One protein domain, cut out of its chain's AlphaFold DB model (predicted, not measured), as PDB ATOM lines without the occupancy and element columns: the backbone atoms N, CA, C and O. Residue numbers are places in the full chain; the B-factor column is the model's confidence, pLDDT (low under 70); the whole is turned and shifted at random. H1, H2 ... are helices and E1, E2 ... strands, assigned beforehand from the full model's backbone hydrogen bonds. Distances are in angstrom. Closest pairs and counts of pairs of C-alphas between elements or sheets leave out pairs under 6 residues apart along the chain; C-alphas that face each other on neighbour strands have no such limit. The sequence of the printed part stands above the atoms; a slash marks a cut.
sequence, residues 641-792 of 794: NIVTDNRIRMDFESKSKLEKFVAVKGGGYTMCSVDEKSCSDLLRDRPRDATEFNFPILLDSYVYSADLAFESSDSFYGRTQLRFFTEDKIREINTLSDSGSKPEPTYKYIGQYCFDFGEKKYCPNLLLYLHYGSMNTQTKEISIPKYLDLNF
ATOM      1  N   ASN A 641      98.890 -26.382 167.506       68.00
ATOM      2  CA  ASN A 641      98.708 -27.714 168.114       68.00
ATOM      3  C   ASN A 641      99.211 -27.806 169.565       68.00
ATOM      4  O   ASN A 641      99.642 -28.863 170.030       68.00
ATOM      5  N   ILE A 642      99.152 -26.688 170.284       74.19
ATOM      6  CA  ILE A 642      99.516 -26.545 171.685       74.19
ATOM      7  C   ILE A 642      98.222 -26.313 172.454       74.19
ATOM      8  O   ILE A 642      97.455 -25.399 172.158       74.19
ATOM      9  N   VAL A 643      97.979 -27.171 173.430       77.12
ATOM     10  CA  VAL A 643      96.808 -27.132 174.292       77.12
ATOM     11  C   VAL A 643      97.233 -26.466 175.592       77.12
ATOM     12  O   VAL A 643      97.958 -27.056 176.393       77.12
ATOM     13  N   THR A 644      96.822 -25.213 175.771       74.44
ATOM     14  CA  THR A 644      97.074 -24.441 177.001       74.44
ATOM     15  C   THR A 644      95.920 -24.538 177.995       74.44
ATOM     16  O   THR A 644      96.102 -24.283 179.180       74.44
ATOM     17  N   ASP A 645      94.734 -24.917 177.521       79.88
ATOM     18  CA  ASP A 645      93.557 -25.109 178.360       79.88
ATOM     19  C   ASP A 645      93.489 -26.541 178.896       79.88
ATOM     20  O   ASP A 645      93.961 -27.496 178.284       79.88
ATOM     21  N   ASN A 646      92.791 -26.730 180.012       84.75
ATOM     22  CA  ASN A 646      92.491 -28.059 180.544       84.75
ATOM     23  C   ASN A 646      91.394 -28.803 179.762       84.75
ATOM     24  O   ASN A 646      90.899 -29.825 180.238       84.75
ATOM     25  N   ARG A 647      90.991 -28.309 178.583       85.06
ATOM     26  CA  ARG A 647      89.955 -28.934 177.763       85.06
ATOM     27  C   ARG A 647      90.123 -28.661 176.268       85.06
ATOM     28  O   ARG A 647      90.196 -27.508 175.863       85.06
ATOM     29  N   ILE A 648      90.037 -29.709 175.448       83.25
ATOM     30  CA  ILE A 648      89.738 -29.610 174.010       83.25
ATOM     31  C   ILE A 648      88.265 -29.970 173.812       83.25
ATOM     32  O   ILE A 648      87.838 -31.038 174.240       83.25
ATOM     33  N   ARG A 649      87.499 -29.106 173.138       84.19
ATOM     34  CA  ARG A 649      86.138 -29.418 172.678       84.19
ATOM     35  C   ARG A 649      86.140 -29.603 171.168       84.19
ATOM     36  O   ARG A 649      86.298 -28.631 170.431       84.19
ATOM     37  N   MET A 650      85.901 -30.829 170.728       82.31
ATOM     38  CA  MET A 650      85.652 -31.156 169.329       82.31
ATOM     39  C   MET A 650      84.154 -31.022 169.044       82.31
ATOM     40  O   MET A 650      83.350 -31.747 169.622       82.31
ATOM     41  N   ASP A 651      83.780 -30.072 168.186       81.94
ATOM     42  CA  ASP A 651      82.388 -29.799 167.803       81.94
ATOM     43  C   ASP A 651      82.093 -30.402 166.423       81.94
ATOM     44  O   ASP A 651      82.600 -29.932 165.400       81.94
ATOM     45  N   PHE A 652      81.284 -31.459 166.401       77.06
ATOM     46  CA  PHE A 652      80.917 -32.165 165.179       77.06
ATOM     47  C   PHE A 652      79.771 -31.488 164.427       77.06
ATOM     48  O   PHE A 652      79.626 -31.735 163.233       77.06
ATOM     49  N   GLU A 653      78.970 -30.629 165.060       75.88
ATOM     50  CA  GLU A 653      77.856 -29.951 164.383       75.88
ATOM     51  C   GLU A 653      78.332 -28.734 163.592       75.88
ATOM     52  O   GLU A 653      77.902 -28.526 162.459       75.88
ATOM     53  N   SER A 654      79.220 -27.923 164.176       69.25
ATOM     54  CA  SER A 654      79.599 -26.630 163.589       69.25
ATOM     55  C   SER A 654      80.917 -26.645 162.813       69.25
ATOM     56  O   SER A 654      81.149 -25.760 161.987       69.25
ATOM     57  N   LYS A 655      81.799 -27.627 163.062       64.25
ATOM     58  CA  LYS A 655      83.167 -27.647 162.504       64.25
ATOM     59  C   LYS A 655      83.507 -28.868 161.653       64.25
ATOM     60  O   LYS A 655      84.636 -28.919 161.145       64.25
ATOM     61  N   SER A 656      82.583 -29.813 161.484       63.28
ATOM     62  CA  SER A 656      82.799 -30.973 160.621       63.28
ATOM     63  C   SER A 656      82.452 -30.666 159.166       63.28
ATOM     64  O   SER A 656      81.573 -29.854 158.867       63.28
ATOM     65  N   LYS A 657      83.163 -31.315 158.244       66.56
ATOM     66  CA  LYS A 657      82.737 -31.410 156.849       66.56
ATOM     67  C   LYS A 657      82.140 -32.797 156.656       66.56
ATOM     68  O   LYS A 657      82.756 -33.786 157.042       66.56
ATOM     69  N   LEU A 658      80.940 -32.867 156.087       67.44
ATOM     70  CA  LEU A 658      80.383 -34.138 155.639       67.44
ATOM     71  C   LEU A 658      81.178 -34.593 154.415       67.44
ATOM     72  O   LEU A 658      81.079 -33.975 153.354       67.44
ATOM     73  N   GLU A 659      81.956 -35.653 154.573       67.88
ATOM     74  CA  GLU A 659      82.619 -36.327 153.464       67.88
ATOM     75  C   GLU A 659      81.836 -37.569 153.068       67.88
ATOM     76  O   GLU A 659      81.283 -38.283 153.908       67.88
ATOM     77  N   LYS A 660      81.751 -37.806 151.761       71.31
ATOM     78  CA  LYS A 660      81.118 -39.003 151.227       71.31
ATOM     79  C   LYS A 660      82.129 -40.136 151.213       71.31
ATOM     80  O   LYS A 660      83.151 -40.041 150.543       71.31
ATOM     81  N   PHE A 661      81.798 -41.226 151.879       69.50
ATOM     82  CA  PHE A 661      82.598 -42.439 151.912       69.50
ATOM     83  C   PHE A 661      81.887 -43.587 151.221       69.50
ATOM     84  O   PHE A 661      80.658 -43.663 151.227       69.50
ATOM     85  N   VAL A 662      82.684 -44.502 150.675       73.81
ATOM     86  CA  VAL A 662      82.221 -45.802 150.189       73.81
ATOM     87  C   VAL A 662      82.804 -46.890 151.068       73.81
ATOM     88  O   VAL A 662      84.020 -46.967 151.213       73.81
ATOM     89  N   ALA A 663      81.959 -47.775 151.588       72.81
ATOM     90  CA  ALA A 663      82.388 -49.048 152.157       72.81
ATOM     91  C   ALA A 663      82.066 -50.186 151.183       72.81
ATOM     92  O   ALA A 663      80.897 -50.381 150.856       72.81
ATOM     93  N   VAL A 664      83.072 -50.945 150.737       74.38
ATOM     94  CA  VAL A 664      82.894 -52.079 149.809       74.38
ATOM     95  C   VAL A 664      83.142 -53.406 150.522       74.38
ATOM     96  O   VAL A 664      84.204 -53.611 151.105       74.38
ATOM     97  N   LYS A 665      82.180 -54.329 150.451       71.06
ATOM     98  CA  LYS A 665      82.229 -55.655 151.078       71.06
ATOM     99  C   LYS A 665      82.994 -56.652 150.192       71.06
ATOM    100  O   LYS A 665      82.485 -57.093 149.167       71.06
ATOM    101  N   GLY A 666      84.210 -57.052 150.576       56.47
ATOM    102  CA  GLY A 666      84.982 -58.061 149.833       56.47
ATOM    103  C   GLY A 666      86.147 -58.662 150.623       56.47
ATOM    104  O   GLY A 666      87.250 -58.139 150.569       56.47
ATOM    105  N   GLY A 667      85.922 -59.763 151.356       55.53
ATOM    106  CA  GLY A 667      86.959 -60.422 152.187       55.53
ATOM    107  C   GLY A 667      87.465 -59.590 153.382       55.53
ATOM    108  O   GLY A 667      88.381 -60.000 154.085       55.53
ATOM    109  N   GLY A 668      86.844 -58.433 153.587       58.16
ATOM    110  CA  GLY A 668      87.206 -57.305 154.435       58.16
ATOM    111  C   GLY A 668      86.439 -56.094 153.889       58.16
ATOM    112  O   GLY A 668      85.895 -56.165 152.781       58.16
ATOM    113  N   TYR A 669      86.323 -55.014 154.652       59.69
ATOM    114  CA  TYR A 669      85.748 -53.780 154.123       59.69
ATOM    115  C   TYR A 669      86.880 -52.853 153.686       59.69
ATOM    116  O   TYR A 669      87.723 -52.496 154.505       59.69
ATOM    117  N   THR A 670      86.896 -52.481 152.406       58.50
ATOM    118  CA  THR A 670      87.763 -51.405 151.905       58.50
ATOM    119  C   THR A 670      86.959 -50.125 151.901       58.50
ATOM    120  O   THR A 670      85.806 -50.113 151.459       58.50
ATOM    121  N   MET A 671      87.571 -49.066 152.407       61.53
ATOM    122  CA  MET A 671      86.909 -47.799 152.613       61.53
ATOM    123  C   MET A 671      87.748 -46.668 152.051       61.53
ATOM    124  O   MET A 671      88.968 -46.685 152.202       61.53
ATOM    125  N   CYS A 672      87.104 -45.731 151.366       65.25
ATOM    126  CA  CYS A 672      87.790 -44.612 150.737       65.25
ATOM    127  C   CYS A 672      86.790 -43.503 150.358       65.25
ATOM    128  O   CYS A 672      85.572 -43.735 150.325       65.25
ATOM    129  N   SER A 673      87.292 -42.285 150.149       63.97
ATOM    130  CA  SER A 673      86.463 -41.120 149.807       63.97
ATOM    131  C   SER A 673      85.850 -41.286 148.413       63.97
ATOM    132  O   SER A 673      86.535 -41.702 147.485       63.97
ATOM    133  N   VAL A 674      84.567 -40.958 148.227       59.62
ATOM    134  CA  VAL A 674      83.871 -41.109 146.927       59.62
ATOM    135  C   VAL A 674      84.603 -40.380 145.792       59.62
ATOM    136  O   VAL A 674      84.608 -40.863 144.657       59.62
ATOM    137  N   ASP A 675      85.252 -39.259 146.107       63.00
ATOM    138  CA  ASP A 675      85.976 -38.432 145.139       63.00
ATOM    139  C   ASP A 675      87.312 -39.062 144.695       63.00
ATOM    140  O   ASP A 675      87.899 -38.648 143.689       63.00
ATOM    141  N   GLU A 676      87.791 -40.104 145.383       65.25
ATOM    142  CA  GLU A 676      88.933 -40.880 144.921       65.25
ATOM    143  C   GLU A 676      88.535 -41.796 143.760       65.25
ATOM    144  O   GLU A 676      87.606 -42.610 143.822       65.25
ATOM    145  N   LYS A 677      89.309 -41.712 142.675       68.50
ATOM    146  CA  LYS A 677      89.086 -42.498 141.455       68.50
ATOM    147  C   LYS A 677      89.028 -44.008 141.724       68.50
ATOM    148  O   LYS A 677      88.208 -44.694 141.125       68.50
ATOM    149  N   SER A 678      89.856 -44.510 142.638       63.44
ATOM    150  CA  SER A 678      89.855 -45.904 143.109       63.44
ATOM    151  C   SER A 678      88.491 -46.339 143.652       63.44
ATOM    152  O   SER A 678      88.041 -47.445 143.356       63.44
ATOM    153  N   CYS A 679      87.803 -45.475 144.398       67.25
ATOM    154  CA  CYS A 679      86.478 -45.751 144.959       67.25
ATOM    155  C   CYS A 679      85.389 -45.626 143.913       67.25
ATOM    156  O   CYS A 679      84.482 -46.447 143.885       67.25
ATOM    157  N   SER A 680      85.494 -44.629 143.035       72.06
ATOM    158  CA  SER A 680      84.596 -44.484 141.889       72.06
ATOM    159  C   SER A 680      84.659 -45.709 140.965       72.06
ATOM    160  O   SER A 680      83.627 -46.197 140.505       72.06
ATOM    161  N   ASP A 681      85.856 -46.255 140.732       75.06
ATOM    162  CA  ASP A 681      86.051 -47.489 139.969       75.06
ATOM    163  C   ASP A 681      85.494 -48.711 140.733       75.06
ATOM    164  O   ASP A 681      84.771 -49.515 140.147       75.06
ATOM    165  N   LEU A 682      85.714 -48.813 142.051       70.38
ATOM    166  CA  LEU A 682      85.125 -49.871 142.891       70.38
ATOM    167  C   LEU A 682      83.589 -49.816 142.951       70.38
ATOM    168  O   LEU A 682      82.940 -50.859 142.887       70.38
ATOM    169  N   LEU A 683      83.005 -48.618 143.047       76.00
ATOM    170  CA  LEU A 683      81.561 -48.377 142.991       76.00
ATOM    171  C   LEU A 683      80.978 -48.847 141.661       76.00
ATOM    172  O   LEU A 683      79.923 -49.478 141.634       76.00
ATOM    173  N   ARG A 684      81.678 -48.558 140.557       83.00
ATOM    174  CA  ARG A 684      81.275 -48.984 139.213       83.00
ATOM    175  C   ARG A 684      81.349 -50.500 139.056       83.00
ATOM    176  O   ARG A 684      80.438 -51.093 138.481       83.00
ATOM    177  N   ASP A 685      82.408 -51.118 139.566       82.06
ATOM    178  CA  ASP A 685      82.693 -52.534 139.336       82.06
ATOM    179  C   ASP A 685      81.942 -53.454 140.321       82.06
ATOM    180  O   ASP A 685      81.646 -54.605 139.991       82.06
ATOM    181  N   ARG A 686      81.592 -52.963 141.521       82.31
ATOM    182  CA  ARG A 686      80.880 -53.718 142.575       82.31
ATOM    183  C   ARG A 686      79.751 -52.921 143.249       82.31
ATOM    184  O   ARG A 686      79.719 -52.801 144.475       82.31
ATOM    185  N   PRO A 687      78.744 -52.446 142.497       80.12
ATOM    186  CA  PRO A 687      77.713 -51.550 143.030       80.12
ATOM    187  C   PRO A 687      76.815 -52.188 144.101       80.12
ATOM    188  O   PRO A 687      76.204 -51.475 144.888       80.12
ATOM    189  N   ARG A 688      76.705 -53.524 144.142       81.62
ATOM    190  CA  ARG A 688      75.886 -54.233 145.147       81.62
ATOM    191  C   ARG A 688      76.602 -54.439 146.477       81.62
ATOM    192  O   ARG A 688      75.939 -54.668 147.483       81.62
ATOM    193  N   ASP A 689      77.928 -54.364 146.462       80.44
ATOM    194  CA  ASP A 689      78.767 -54.575 147.641       80.44
ATOM    195  C   ASP A 689      79.208 -53.248 148.263       80.44
ATOM    196  O   ASP A 689      79.829 -53.249 149.323       80.44
ATOM    197  N   ALA A 690      78.896 -52.128 147.611       78.44
ATOM    198  CA  ALA A 690      79.284 -50.792 148.013       78.44
ATOM    199  C   ALA A 690      78.138 -50.060 148.728       78.44
ATOM    200  O   ALA A 690      77.005 -50.020 148.252       78.44
ATOM    201  N   THR A 691      78.437 -49.448 149.871       76.12
ATOM    202  CA  THR A 691      77.520 -48.559 150.594       76.12
ATOM    203  C   THR A 691      78.122 -47.166 150.662       76.12
ATOM    204  O   THR A 691      79.159 -46.978 151.293       76.12
ATOM    205  N   GLU A 692      77.462 -46.200 150.021       77.56
ATOM    206  CA  GLU A 692      77.770 -44.776 150.166       77.56
ATOM    207  C   GLU A 692      77.111 -44.190 151.417       77.56
ATOM    208  O   GLU A 692      75.943 -44.481 151.709       77.56
ATOM    209  N   PHE A 693      77.833 -43.325 152.125       72.56
ATOM    210  CA  PHE A 693      77.319 -42.584 153.277       72.56
ATOM    211  C   PHE A 693      78.080 -41.270 153.486       72.56
ATOM    212  O   PHE A 693      79.201 -41.111 153.014       72.56
ATOM    213  N   ASN A 694      77.463 -40.321 154.194       73.44
ATOM    214  CA  ASN A 694      78.112 -39.071 154.590       73.44
ATOM    215  C   ASN A 694      78.631 -39.209 156.019       73.44
ATOM    216  O   ASN A 694      77.830 -39.437 156.925       73.44
ATOM    217  N   PHE A 695      79.928 -39.029 156.239       63.38
ATOM    218  CA  PHE A 695      80.531 -39.064 157.564       63.38
ATOM    219  C   PHE A 695      81.165 -37.704 157.892       63.38
ATOM    220  O   PHE A 695      81.935 -37.184 157.083       63.38
ATOM    221  N   PRO A 696      80.837 -37.083 159.037       62.53
ATOM    222  CA  PRO A 696      81.441 -35.826 159.442       62.53
ATOM    223  C   PRO A 696      82.887 -36.062 159.881       62.53
ATOM    224  O   PRO A 696      83.141 -36.680 160.916       62.53
ATOM    225  N   ILE A 697      83.838 -35.530 159.117       61.41
ATOM    226  CA  ILE A 697      85.245 -35.513 159.513       61.41
ATOM    227  C   ILE A 697      85.520 -34.231 160.285       61.41
ATOM    228  O   ILE A 697      85.235 -33.118 159.827       61.41
ATOM    229  N   LEU A 698      86.091 -34.385 161.479       62.28
ATOM    230  CA  LEU A 698      86.619 -33.268 162.248       62.28
ATOM    231  C   LEU A 698      87.872 -32.718 161.576       62.28
ATOM    232  O   LEU A 698      88.921 -33.358 161.543       62.28
ATOM    233  N   LEU A 699      87.767 -31.479 161.113       55.97
ATOM    234  CA  LEU A 699      88.902 -30.695 160.650       55.97
ATOM    235  C   LEU A 699      89.343 -29.766 161.780       55.97
ATOM    236  O   LEU A 699      89.092 -28.555 161.721       55.97
ATOM    237  N   ASP A 700      89.950 -30.347 162.813       61.25
ATOM    238  CA  ASP A 700      90.631 -29.620 163.887       61.25
ATOM    239  C   ASP A 700      92.146 -29.828 163.779       61.25
ATOM    240  O   ASP A 700      92.604 -30.826 163.221       61.25
ATOM    241  N   SER A 701      92.937 -28.880 164.272       59.16
ATOM    242  CA  SER A 701      94.395 -28.909 164.124       59.16
ATOM    243  C   SER A 701      95.022 -30.087 164.888       59.16
ATOM    244  O   SER A 701      96.006 -30.668 164.432       59.16
ATOM    245  N   TYR A 702      94.384 -30.504 165.988       64.75
ATOM    246  CA  TYR A 702      94.793 -31.632 166.833       64.75
ATOM    247  C   TYR A 702      94.469 -33.016 166.241       64.75
ATOM    248  O   TYR A 702      94.958 -34.030 166.751       64.75
ATOM    249  N   VAL A 703      93.624 -33.081 165.203       60.97
ATOM    250  CA  VAL A 703      93.230 -34.337 164.551       60.97
ATOM    251  C   VAL A 703      94.309 -34.745 163.560       60.97
ATOM    252  O   VAL A 703      94.466 -34.153 162.492       60.97
ATOM    253  N   TYR A 704      95.055 -35.777 163.943       60.56
ATOM    254  CA  TYR A 704      96.176 -36.314 163.185       60.56
ATOM    255  C   TYR A 704      95.708 -37.176 162.014       60.56
ATOM    256  O   TYR A 704      96.151 -36.999 160.882       60.56
ATOM    257  N   SER A 705      94.770 -38.077 162.283       63.56
ATOM    258  CA  SER A 705      94.059 -38.827 161.260       63.56
ATOM    259  C   SER A 705      92.646 -39.127 161.736       63.56
ATOM    260  O   SER A 705      92.369 -39.224 162.937       63.56
ATOM    261  N   ALA A 706      91.734 -39.240 160.786       59.72
ATOM    262  CA  ALA A 706      90.423 -39.814 160.997       59.72
ATOM    263  C   ALA A 706      90.294 -40.962 160.004       59.72
ATOM    264  O   ALA A 706      90.573 -40.792 158.823       59.72
ATOM    265  N   ASP A 707      89.922 -42.127 160.502       65.25
ATOM    266  CA  ASP A 707      89.662 -43.311 159.700       65.25
ATOM    267  C   ASP A 707      88.408 -43.987 160.254       65.25
ATOM    268  O   ASP A 707      87.935 -43.665 161.348       65.25
ATOM    269  N   LEU A 708      87.849 -44.929 159.518       65.00
ATOM    270  CA  LEU A 708      86.835 -45.820 160.046       65.00
ATOM    271  C   LEU A 708      87.437 -47.189 160.258       65.00
ATOM    272  O   LEU A 708      88.236 -47.685 159.473       65.00
ATOM    273  N   ALA A 709      87.008 -47.833 161.329       69.62
ATOM    274  CA  ALA A 709      87.420 -49.188 161.579       69.62
ATOM    275  C   ALA A 709      86.259 -50.131 161.757       69.62
ATOM    276  O   ALA A 709      85.182 -49.782 162.241       69.62
ATOM    277  N   PHE A 710      86.558 -51.359 161.381       73.38
ATOM    278  CA  PHE A 710      85.652 -52.471 161.430       73.38
ATOM    279  C   PHE A 710      85.738 -53.172 162.788       73.38
ATOM    280  O   PHE A 710      86.833 -53.498 163.249       73.38
ATOM    281  N   GLU A 711      84.590 -53.403 163.426       69.12
ATOM    282  CA  GLU A 711      84.510 -54.181 164.673       69.12
ATOM    283  C   GLU A 711      83.727 -55.489 164.484       69.12
ATOM    284  O   GLU A 711      84.085 -56.514 165.057       69.12
ATOM    285  N   SER A 712      82.680 -55.481 163.651       72.56
ATOM    286  CA  SER A 712      81.817 -56.641 163.385       72.56
ATOM    287  C   SER A 712      81.170 -56.546 162.003       72.56
ATOM    288  O   SER A 712      81.176 -55.469 161.415       72.56
ATOM    289  N   SER A 713      80.573 -57.645 161.506       70.44
ATOM    290  CA  SER A 713      79.953 -57.778 160.166       70.44
ATOM    291  C   SER A 713      79.134 -56.579 159.693       70.44
ATOM    292  O   SER A 713      79.096 -56.328 158.484       70.44
ATOM    293  N   ASP A 714      78.523 -55.848 160.626       78.69
ATOM    294  CA  ASP A 714      77.477 -54.870 160.349       78.69
ATOM    295  C   ASP A 714      77.724 -53.487 160.975       78.69
ATOM    296  O   ASP A 714      76.824 -52.644 160.974       78.69
ATOM    297  N   SER A 715      78.909 -53.218 161.541       78.25
ATOM    298  CA  SER A 715      79.183 -51.924 162.186       78.25
ATOM    299  C   SER A 715      80.601 -51.401 161.977       78.25
ATOM    300  O   SER A 715      81.591 -52.123 162.128       78.25
ATOM    301  N   PHE A 716      80.671 -50.104 161.682       77.06
ATOM    302  CA  PHE A 716      81.898 -49.315 161.595       77.06
ATOM    303  C   PHE A 716      81.945 -48.261 162.690       77.06
ATOM    304  O   PHE A 716      80.901 -47.786 163.130       77.06
ATOM    305  N   TYR A 717      83.151 -47.841 163.066       77.50
ATOM    306  CA  TYR A 717      83.350 -46.757 164.020       77.50
ATOM    307  C   TYR A 717      84.291 -45.696 163.491       77.50
ATOM    308  O   TYR A 717      85.367 -46.027 162.994       77.50
ATOM    309  N   GLY A 718      83.904 -44.433 163.694       71.44
ATOM    310  CA  GLY A 718      84.779 -43.265 163.608       71.44
ATOM    311  C   GLY A 718      85.958 -43.454 164.533       71.44
ATOM    312  O   GLY A 718      85.777 -43.366 165.742       71.44
ATOM    313  N   ARG A 719      87.150 -43.704 163.996       73.38
ATOM    314  CA  ARG A 719      88.403 -43.665 164.746       73.38
ATOM    315  C   ARG A 719      89.110 -42.365 164.428       73.38
ATOM    316  O   ARG A 719      89.322 -42.025 163.273       73.38
ATOM    317  N   THR A 720      89.519 -41.638 165.455       73.19
ATOM    318  CA  THR A 720      90.463 -40.538 165.277       73.19
ATOM    319  C   THR A 720      91.737 -40.799 166.054       73.19
ATOM    320  O   THR A 720      91.727 -41.407 167.128       73.19
ATOM    321  N   GLN A 721      92.850 -40.379 165.477       76.62
ATOM    322  CA  GLN A 721      94.114 -40.245 166.165       76.62
ATOM    323  C   GLN A 721      94.331 -38.763 166.440       76.62
ATOM    324  O   GLN A 721      94.160 -37.931 165.548       76.62
ATOM    325  N   LEU A 722      94.714 -38.434 167.668       78.94
ATOM    326  CA  LEU A 722      94.983 -37.064 168.082       78.94
ATOM    327  C   LEU A 722      96.453 -36.919 168.437       78.94
ATOM    328  O   LEU A 722      96.996 -37.744 169.178       78.94
ATOM    329  N   ARG A 723      97.074 -35.853 167.931       76.75
ATOM    330  CA  ARG A 723      98.447 -35.459 168.257       76.75
ATOM    331  C   ARG A 723      98.450 -34.011 168.702       76.75
ATOM    332  O   ARG A 723      97.983 -33.136 167.978       76.75
ATOM    333  N   PHE A 724      98.974 -33.763 169.892       80.44
ATOM    334  CA  PHE A 724      99.034 -32.416 170.444       80.44
ATOM    335  C   PHE A 724     100.143 -32.290 171.483       80.44
ATOM    336  O   PHE A 724     100.605 -33.278 172.058       80.44
ATOM    337  N   PHE A 725     100.551 -31.054 171.735       82.69
ATOM    338  CA  PHE A 725     101.478 -30.711 172.805       82.69
ATOM    339  C   PHE A 725     100.739 -30.053 173.959       82.69
ATOM    340  O   PHE A 725      99.767 -29.331 173.748       82.69
ATOM    341  N   THR A 726     101.232 -30.262 175.172       84.19
ATOM    342  CA  THR A 726     100.846 -29.489 176.357       84.19
ATOM    343  C   THR A 726     102.069 -28.853 176.989       84.19
ATOM    344  O   THR A 726     103.167 -29.391 176.855       84.19
ATOM    345  N   GLU A 727     101.895 -27.718 177.663       84.00
ATOM    346  CA  GLU A 727     103.004 -27.098 178.404       84.00
ATOM    347  C   GLU A 727     103.330 -27.901 179.677       84.00
ATOM    348  O   GLU A 727     104.494 -28.133 180.007       84.00
ATOM    349  N   ASP A 728     102.293 -28.443 180.320       83.06
ATOM    350  CA  ASP A 728     102.410 -29.293 181.498       83.06
ATOM    351  C   ASP A 728     102.192 -30.774 181.181       83.06
ATOM    352  O   ASP A 728     101.483 -31.162 180.244       83.06
ATOM    353  N   LYS A 729     102.793 -31.633 182.009       85.38
ATOM    354  CA  LYS A 729     102.584 -33.077 181.930       85.38
ATOM    355  C   LYS A 729     101.146 -33.395 182.314       85.38
ATOM    356  O   LYS A 729     100.735 -33.132 183.433       85.38
ATOM    357  N   ILE A 730     100.407 -34.028 181.411       83.81
ATOM    358  CA  ILE A 730      99.072 -34.522 181.732       83.81
ATOM    359  C   ILE A 730      99.199 -35.785 182.603       83.81
ATOM    360  O   ILE A 730      99.961 -36.704 182.301       83.81
ATOM    361  N   ARG A 731      98.440 -35.836 183.695       85.94
ATOM    362  CA  ARG A 731      98.263 -37.007 184.564       85.94
ATOM    363  C   ARG A 731      97.127 -37.902 184.089       85.94
ATOM    364  O   ARG A 731      97.266 -39.122 184.111       85.94
ATOM    365  N   GLU A 732      96.021 -37.310 183.644       86.12
ATOM    366  CA  GLU A 732      94.831 -38.045 183.209       86.12
ATOM    367  C   GLU A 732      94.099 -37.325 182.071       86.12
ATOM    368  O   GLU A 732      94.066 -36.095 182.010       86.12
ATOM    369  N   ILE A 733      93.491 -38.113 181.178       84.69
ATOM    370  CA  ILE A 733      92.621 -37.625 180.104       84.69
ATOM    371  C   ILE A 733      91.249 -38.262 180.260       84.69
ATOM    372  O   ILE A 733      91.102 -39.483 180.112       84.69
ATOM    373  N   ASN A 734      90.264 -37.401 180.501       88.38
ATOM    374  CA  ASN A 734      88.862 -37.747 180.667       88.38
ATOM    375  C   ASN A 734      88.073 -37.345 179.422       88.38
ATOM    376  O   ASN A 734      88.084 -36.180 179.027       88.38
ATOM    377  N   THR A 735      87.367 -38.296 178.818       87.38
ATOM    378  CA  THR A 735      86.538 -38.059 177.633       87.38
ATOM    379  C   THR A 735      85.066 -37.950 178.021       87.38
ATOM    380  O   THR A 735      84.550 -38.740 178.814       87.38
ATOM    381  N   LEU A 736      84.378 -36.941 177.489       87.06
ATOM    382  CA  LEU A 736      82.954 -36.709 177.721       87.06
ATOM    383  C   LEU A 736      82.269 -36.392 176.394       87.06
ATOM    384  O   LEU A 736      82.662 -35.450 175.712       87.06
ATOM    385  N   SER A 737      81.229 -37.149 176.048       87.81
ATOM    386  CA  SER A 737      80.349 -36.821 174.925       87.81
ATOM    387  C   SER A 737      78.959 -36.412 175.413       87.81
ATOM    388  O   SER A 737      78.519 -36.804 176.497       87.81
ATOM    389  N   ASP A 738      78.247 -35.642 174.599       86.62
ATOM    390  CA  ASP A 738      76.857 -35.246 174.849       86.62
ATOM    391  C   ASP A 738      75.874 -36.425 174.823       86.62
ATOM    392  O   ASP A 738      74.867 -36.408 175.526       86.62
ATOM    393  N   SER A 739      76.204 -37.483 174.079       83.00
ATOM    394  CA  SER A 739      75.459 -38.749 174.062       83.00
ATOM    395  C   SER A 739      75.535 -39.534 175.381       83.00
ATOM    396  O   SER A 739      74.886 -40.568 175.529       83.00
ATOM    397  N   GLY A 740      76.363 -39.091 176.336       78.81
ATOM    398  CA  GLY A 740      76.652 -39.810 177.577       78.81
ATOM    399  C   GLY A 740      77.626 -40.980 177.404       78.81
ATOM    400  O   GLY A 740      78.066 -41.553 178.404       78.81
ATOM    401  N   SER A 741      78.015 -41.317 176.168       75.94
ATOM    402  CA  SER A 741      79.087 -42.280 175.914       75.94
ATOM    403  C   SER A 741      80.437 -41.710 176.367       75.94
ATOM    404  O   SER A 741      80.713 -40.514 176.215       75.94
ATOM    405  N   LYS A 742      81.275 -42.567 176.956       79.31
ATOM    406  CA  LYS A 742      82.648 -42.249 177.370       79.31
ATOM    407  C   LYS A 742      83.611 -42.934 176.405       79.31
ATOM    408  O   LYS A 742      84.031 -44.056 176.679       79.31
ATOM    409  N   PRO A 743      83.900 -42.328 175.245       76.88
ATOM    410  CA  PRO A 743      84.781 -42.955 174.277       76.88
ATOM    411  C   PRO A 743      86.191 -43.034 174.860       76.88
ATOM    412  O   PRO A 743      86.840 -42.010 175.073       76.88
ATOM    413  N   GLU A 744      86.667 -44.236 175.163       77.75
ATOM    414  CA  GLU A 744      88.026 -44.428 175.657       77.75
ATOM    415  C   GLU A 744      88.988 -44.650 174.477       77.75
ATOM    416  O   GLU A 744      88.724 -45.492 173.617       77.75
ATOM    417  N   PRO A 745      90.106 -43.903 174.397       78.94
ATOM    418  CA  PRO A 745      91.169 -44.190 173.440       78.94
ATOM    419  C   PRO A 745      91.697 -45.609 173.646       78.94
ATOM    420  O   PRO A 745      92.014 -45.979 174.779       78.94
ATOM    421  N   THR A 746      91.876 -46.368 172.561       79.00
ATOM    422  CA  THR A 746      92.496 -47.703 172.650       79.00
ATOM    423  C   THR A 746      93.939 -47.615 173.143       79.00
ATOM    424  O   THR A 746      94.386 -48.469 173.908       79.00
ATOM    425  N   TYR A 747      94.669 -46.563 172.753       76.56
ATOM    426  CA  TYR A 747      95.994 -46.284 173.302       76.56
ATOM    427  C   TYR A 747      96.130 -44.819 173.708       76.56
ATOM    428  O   TYR A 747      95.787 -43.909 172.951       76.56
ATOM    429  N   LYS A 748      96.671 -44.603 174.911       77.19
ATOM    430  CA  LYS A 748      96.999 -43.285 175.455       77.19
ATOM    431  C   LYS A 748      98.505 -43.196 175.670       77.19
ATOM    432  O   LYS A 748      99.071 -44.002 176.406       77.19
ATOM    433  N   TYR A 749      99.129 -42.191 175.077       72.50
ATOM    434  CA  TYR A 749     100.489 -41.783 175.387       72.50
ATOM    435  C   TYR A 749     100.444 -40.347 175.902       72.50
ATOM    436  O   TYR A 749     100.079 -39.418 175.184       72.50
ATOM    437  N   ILE A 750     100.747 -40.200 177.189       75.56
ATOM    438  CA  ILE A 750     100.496 -38.974 177.936       75.56
ATOM    439  C   ILE A 750     101.792 -38.541 178.616       75.56
ATOM    440  O   ILE A 750     102.225 -39.188 179.571       75.56
ATOM    441  N   GLY A 751     102.404 -37.468 178.108       63.62
ATOM    442  CA  GLY A 751     103.486 -36.716 178.753       63.62
ATOM    443  C   GLY A 751     104.593 -37.544 179.414       63.62
ATOM    444  O   GLY A 751     105.089 -37.161 180.476       63.62
ATOM    445  N   GLN A 752     104.962 -38.704 178.854       68.25
ATOM    446  CA  GLN A 752     106.006 -39.539 179.458       68.25
ATOM    447  C   GLN A 752     107.370 -38.859 179.340       68.25
ATOM    448  O   GLN A 752     108.094 -38.796 180.333       68.25
ATOM    449  N   TYR A 753     107.641 -38.257 178.180       73.12
ATOM    450  CA  TYR A 753     108.859 -37.508 177.888       73.12
ATOM    451  C   TYR A 753     108.500 -36.078 177.504       73.12
ATOM    452  O   TYR A 753     108.069 -35.826 176.385       73.12
ATOM    453  N   CYS A 754     108.641 -35.148 178.444       79.62
ATOM    454  CA  CYS A 754     108.544 -33.726 178.144       79.62
ATOM    455  C   CYS A 754     109.939 -33.183 177.859       79.62
ATOM    456  O   CYS A 754     110.906 -33.625 178.477       79.62
ATOM    457  N   PHE A 755     110.024 -32.211 176.969       79.00
ATOM    458  CA  PHE A 755     111.272 -31.578 176.580       79.00
ATOM    459  C   PHE A 755     111.194 -30.078 176.829       79.00
ATOM    460  O   PHE A 755     110.127 -29.470 176.710       79.00
ATOM    461  N   ASP A 756     112.335 -29.503 177.174       79.88
ATOM    462  CA  ASP A 756     112.470 -28.067 177.351       79.88
ATOM    463  C   ASP A 756     112.833 -27.430 176.003       79.88
ATOM    464  O   ASP A 756     113.543 -28.008 175.179       79.88
ATOM    465  N   PHE A 757     112.287 -26.250 175.751       78.94
ATOM    466  CA  PHE A 757     112.528 -25.447 174.564       78.94
ATOM    467  C   PHE A 757     112.580 -23.977 174.982       78.94
ATOM    468  O   PHE A 757     111.548 -23.323 175.181       78.94
ATOM    469  N   GLY A 758     113.801 -23.471 175.163       79.81
ATOM    470  CA  GLY A 758     114.020 -22.230 175.901       79.81
ATOM    471  C   GLY A 758     113.474 -22.357 177.325       79.81
ATOM    472  O   GLY A 758     113.767 -23.321 178.024       79.81
ATOM    473  N   GLU A 759     112.637 -21.407 177.739       77.69
ATOM    474  CA  GLU A 759     111.987 -21.418 179.060       77.69
ATOM    475  C   GLU A 759     110.689 -22.241 179.107       77.69
ATOM    476  O   GLU A 759     110.080 -22.390 180.167       77.69
ATOM    477  N   LYS A 760     110.220 -22.742 177.958       80.94
ATOM    478  CA  LYS A 760     108.966 -23.489 177.864       80.94
ATOM    479  C   LYS A 760     109.217 -24.981 177.916       80.94
ATOM    480  O   LYS A 760     110.150 -25.480 177.300       80.94
ATOM    481  N   LYS A 761     108.309 -25.696 178.563       84.62
ATOM    482  CA  LYS A 761     108.256 -27.150 178.526       84.62
ATOM    483  C   LYS A 761     107.172 -27.587 177.557       84.62
ATOM    484  O   LYS A 761     106.127 -26.952 177.475       84.62
ATOM    485  N   TYR A 762     107.421 -28.654 176.816       83.69
ATOM    486  CA  TYR A 762     106.447 -29.249 175.915       83.69
ATOM    487  C   TYR A 762     106.395 -30.750 176.148       83.69
ATOM    488  O   TYR A 762     107.399 -31.458 176.101       83.69
ATOM    489  N   CYS A 763     105.193 -31.244 176.384       83.25
ATOM    490  CA  CYS A 763     104.900 -32.649 176.556       83.25
ATOM    491  C   CYS A 763     104.132 -33.120 175.311       83.25
ATOM    492  O   CYS A 763     103.015 -32.651 175.080       83.25
ATOM    493  N   PRO A 764     104.703 -34.009 174.480       81.94
ATOM    494  CA  PRO A 764     103.988 -34.624 173.378       81.94
ATOM    495  C   PRO A 764     102.957 -35.603 173.940       81.94
ATOM    496  O   PRO A 764     103.258 -36.419 174.815       81.94
ATOM    497  N   ASN A 765     101.738 -35.528 173.418       80.31
ATOM    498  CA  ASN A 765     100.655 -36.434 173.756       80.31
ATOM    499  C   ASN A 765     100.070 -37.022 172.475       80.31
ATOM    500  O   ASN A 765      99.889 -36.332 171.467       80.31
ATOM    501  N   LEU A 766      99.761 -38.310 172.541       78.25
ATOM    502  CA  LEU A 766      99.200 -39.069 171.439       78.25
ATOM    503  C   LEU A 766      98.043 -39.919 171.961       78.25
ATOM    504  O   LEU A 766      98.200 -40.727 172.877       78.25
ATOM    505  N   LEU A 767      96.876 -39.751 171.347       76.19
ATOM    506  CA  LEU A 767      95.712 -40.602 171.571       76.19
ATOM    507  C   LEU A 767      95.444 -41.366 170.286       76.19
ATOM    508  O   LEU A 767      95.103 -40.761 169.272       76.19
ATOM    509  N   LEU A 768      95.608 -42.685 170.313       73.69
ATOM    510  CA  LEU A 768      95.338 -43.532 169.155       73.69
ATOM    511  C   LEU A 768      93.973 -44.195 169.298       73.69
ATOM    512  O   LEU A 768      93.637 -44.735 170.357       73.69
ATOM    513  N   TYR A 769      93.243 -44.206 168.183       77.06
ATOM    514  CA  TYR A 769      91.975 -44.913 168.023       77.06
ATOM    515  C   TYR A 769      90.923 -44.475 169.050       77.06
ATOM    516  O   TYR A 769      90.357 -45.281 169.784       77.06
ATOM    517  N   LEU A 770      90.657 -43.172 169.108       78.62
ATOM    518  CA  LEU A 770      89.508 -42.638 169.826       78.62
ATOM    519  C   LEU A 770      88.247 -42.914 169.002       78.62
ATOM    520  O   LEU A 770      88.080 -42.349 167.921       78.62
ATOM    521  N   HIS A 771      87.393 -43.812 169.493       82.62
ATOM    522  CA  HIS A 771      86.142 -44.174 168.831       82.62
ATOM    523  C   HIS A 771      85.085 -43.113 169.135       82.62
ATOM    524  O   HIS A 771      84.590 -43.071 170.253       82.62
ATOM    525  N   TYR A 772      84.749 -42.240 168.189       78.50
ATOM    526  CA  TYR A 772      83.842 -41.115 168.456       78.50
ATOM    527  C   TYR A 772      82.440 -41.294 167.889       78.50
ATOM    528  O   TYR A 772      81.557 -40.539 168.255       78.50
ATOM    529  N   GLY A 773      82.207 -42.270 167.023       81.31
ATOM    530  CA  GLY A 773      80.880 -42.524 166.477       81.31
ATOM    531  C   GLY A 773      80.788 -43.909 165.877       81.31
ATOM    532  O   GLY A 773      81.813 -44.566 165.692       81.31
ATOM    533  N   SER A 774      79.573 -44.345 165.574       82.75
ATOM    534  CA  SER A 774      79.304 -45.633 164.943       82.75
ATOM    535  C   SER A 774      78.383 -45.484 163.737       82.75
ATOM    536  O   SER A 774      77.580 -44.554 163.652       82.75
ATOM    537  N   MET A 775      78.509 -46.409 162.792       81.50
ATOM    538  CA  MET A 775      77.608 -46.559 161.660       81.50
ATOM    539  C   MET A 775      77.185 -48.014 161.539       81.50
ATOM    540  O   MET A 775      78.031 -48.905 161.451       81.50
ATOM    541  N   ASN A 776      75.879 -48.242 161.457       83.94
ATOM    542  CA  ASN A 776      75.328 -49.541 161.107       83.94
ATOM    543  C   ASN A 776      75.198 -49.648 159.581       83.94
ATOM    544  O   ASN A 776      74.547 -48.823 158.941       83.94
ATOM    545  N   THR A 777      75.814 -50.661 158.978       74.44
ATOM    546  CA  THR A 777      75.863 -50.802 157.511       74.44
ATOM    547  C   THR A 777      74.536 -51.227 156.899       74.44
ATOM    548  O   THR A 777      74.270 -50.914 155.740       74.44
ATOM    549  N   GLN A 778      73.696 -51.925 157.666       80.06
ATOM    550  CA  GLN A 778      72.400 -52.416 157.210       80.06
ATOM    551  C   GLN A 778      71.344 -51.312 157.262       80.06
ATOM    552  O   GLN A 778      70.597 -51.126 156.302       80.06
ATOM    553  N   THR A 779      71.289 -50.566 158.367       86.00
ATOM    554  CA  THR A 779      70.304 -49.487 158.556       86.00
ATOM    555  C   THR A 779      70.771 -48.154 157.981       86.00
ATOM    556  O   THR A 779      69.946 -47.268 157.770       86.00
ATOM    557  N   LYS A 780      72.078 -48.010 157.715       79.31
ATOM    558  CA  LYS A 780      72.750 -46.743 157.382       79.31
ATOM    559  C   LYS A 780      72.599 -45.674 158.468       79.31
ATOM    560  O   LYS A 780      72.796 -44.490 158.204       79.31
ATOM    561  N   GLU A 781      72.231 -46.077 159.681       83.50
ATOM    562  CA  GLU A 781      72.116 -45.174 160.817       83.50
ATOM    563  C   GLU A 781      73.513 -44.806 161.318       83.50
ATOM    564  O   GLU A 781      74.358 -45.679 161.536       83.50
ATOM    565  N   ILE A 782      73.744 -43.504 161.473       80.31
ATOM    566  CA  ILE A 782      75.000 -42.925 161.941       80.31
ATOM    567  C   ILE A 782      74.740 -42.301 163.309       80.31
ATOM    568  O   ILE A 782      73.898 -41.415 163.439       80.31
ATOM    569  N   SER A 783      75.485 -42.742 164.319       85.62
ATOM    570  CA  SER A 783      75.436 -42.205 165.678       85.62
ATOM    571  C   SER A 783      76.746 -41.492 165.986       85.62
ATOM    572  O   SER A 783      77.764 -42.134 166.249       85.62
ATOM    573  N   ILE A 784      76.722 -40.159 165.952       81.62
ATOM    574  CA  ILE A 784      77.877 -39.297 166.233       81.62
ATOM    575  C   ILE A 784      77.450 -38.252 167.273       81.62
ATOM    576  O   ILE A 784      76.394 -37.639 167.106       81.62
ATOM    577  N   PRO A 785      78.225 -38.059 168.354       84.56
ATOM    578  CA  PRO A 785      77.952 -37.051 169.365       84.56
ATOM    579  C   PRO A 785      78.050 -35.649 168.760       84.56
ATOM    580  O   PRO A 785      78.866 -35.412 167.870       84.56
ATOM    581  N   LYS A 786      77.270 -34.688 169.265       84.31
ATOM    582  CA  LYS A 786      77.379 -33.287 168.818       84.31
ATOM    583  C   LYS A 786      78.724 -32.693 169.205       84.31
ATOM    584  O   LYS A 786      79.312 -31.924 168.448       84.31
ATOM    585  N   TYR A 787      79.220 -33.056 170.386       84.56
ATOM    586  CA  TYR A 787      80.539 -32.652 170.847       84.56
ATOM    587  C   TYR A 787      81.244 -33.761 171.624       84.56
ATOM    588  O   TYR A 787      80.622 -34.579 172.303       84.56
ATOM    589  N   LEU A 788      82.572 -33.731 171.551       85.81
ATOM    590  CA  LEU A 788      83.470 -34.557 172.342       85.81
ATOM    591  C   LEU A 788      84.465 -33.662 173.080       85.81
ATOM    592  O   LEU A 788      85.312 -33.011 172.469       85.81
ATOM    593  N   ASP A 789      84.356 -33.642 174.403       86.75
ATOM    594  CA  ASP A 789      85.269 -32.940 175.295       86.75
ATOM    595  C   ASP A 789      86.372 -33.897 175.762       86.75
ATOM    596  O   ASP A 789      86.103 -34.961 176.324       86.75
ATOM    597  N   LEU A 790      87.625 -33.492 175.577       86.75
ATOM    598  CA  LEU A 790      88.794 -34.085 176.216       86.75
ATOM    599  C   LEU A 790      89.215 -33.156 177.339       86.75
ATOM    600  O   LEU A 790      89.636 -32.037 177.069       86.75
ATOM    601  N   ASN A 791      89.088 -33.597 178.583       87.69
ATOM    602  CA  ASN A 791      89.494 -32.831 179.753       87.69
ATOM    603  C   ASN A 791      90.831 -33.369 180.266       87.69
ATOM    604  O   ASN A 791      90.978 -34.575 180.482       87.69
ATOM    605  N   PHE A 792      91.782 -32.467 180.468       86.25
ATOM    606  CA  PHE A 792      93.136 -32.757 180.916       86.25
ATOM    607  C   PHE A 792      93.262 -32.465 182.403       86.25
ATOM    608  O   PHE A 792      92.902 -31.388 182.880       86.25
TER     609      PHE A 792
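What this domain is: This is residues 641 to 792 of the 794 residues of an uncharacterized protein of Candidatus Wildermuthbacteria bacterium RIFCSPLOWO2_02_FULL_47_9c (UniProt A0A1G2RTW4). A long, strongly twisted sheet of E5, E6, E8, E9 and E10 runs through the domain; the small sheet E3 E2 E4 packs partly face to face with it towards one end, and H1 covers the other face of that small sheet. A third small sheet, E1 E11 E7, lies alongside, meeting E10 at E11; E9 is at the tip far from H1. The printed part has 152 residues, with eleven named strands and one named helix, in the order E1 E2 E3 H1 E4 E5 E6 E7 E8 E9 E10 E11, mostly strand. The neighbour strands are antiparallel, and the largest sheet is branched at E10. The whole is elongated, 58 by 32 by 28 A, and only just compact, close to loose, with a radius of gyration of the C-alphas of 17.5 A.

Where its parts are: Find C-alpha 760 at (108.966, -23.489, 177.864); from there E10 runs 45.7 A to C-alpha 776 at (75.328, -49.541, 161.107). In its sheet look for E6, residues 715 to 726, 34.3 A; E5, 703 to 712, 25.1 A; E8, 747 to 750; and E9, 755 to 757. The second sheet has E2, 656 to 665, 26.5 A; E3, 669 to 673; and E4, 690 to 698, 23.7 A, which bends by 51 degrees at residue 694. H1 spans residues 677 to 685, 12.1 A. The third has E1, 647 to 651; E7, 732 to 737; and E11, 787 to 792, ending at C-alpha 792, (93.136, -32.757, 180.916).

How they stand to each other: On one side of E10 look for E6, with N 718 and O 773 2.9 A apart; on the other side are E8, with N 749 and O 766 at 2.8 A, and E9, with N 757 and O 760 at 2.7 A. E5 and E6 are a hairpin, with N 707 and O 719 at 2.8 A. This sheet and E3 E2 E4 form a sandwich, two sheets face to face, their best planes 27 degrees apart. In the smaller one, E2 and E4 are antiparallel neighbours, with N 661 and O 693 within hydrogen-bond range at 2.8 A. H1 is on it at a height over the sheet of 9.2 A; the closest C-alphas of H1 and E3 are Cys 679 and Cys 672, 6.0 A apart. E3, H1 and E4 make a split strand-helix-strand unit, with E2 between the two strands and a right-handed crossover. In H1 every O i to N i+4 pair is within hydrogen-bond range. In the third sheet, find N 650 and O 788 at 2.9 A and N 736 and O 789 at 2.9 A; the closest C-alphas of E10 and E11 are Tyr 772 and Leu 788, 7.6 A apart.

The domain as a whole: The C-alphas farthest apart are those of Arg 688 and Glu 759, 59.4 A. The printed part has no cut and no long link. Mean pLDDT of the printed part is 75.4; 40 residues are under 70, among them 666 to 679 and 695 to 709.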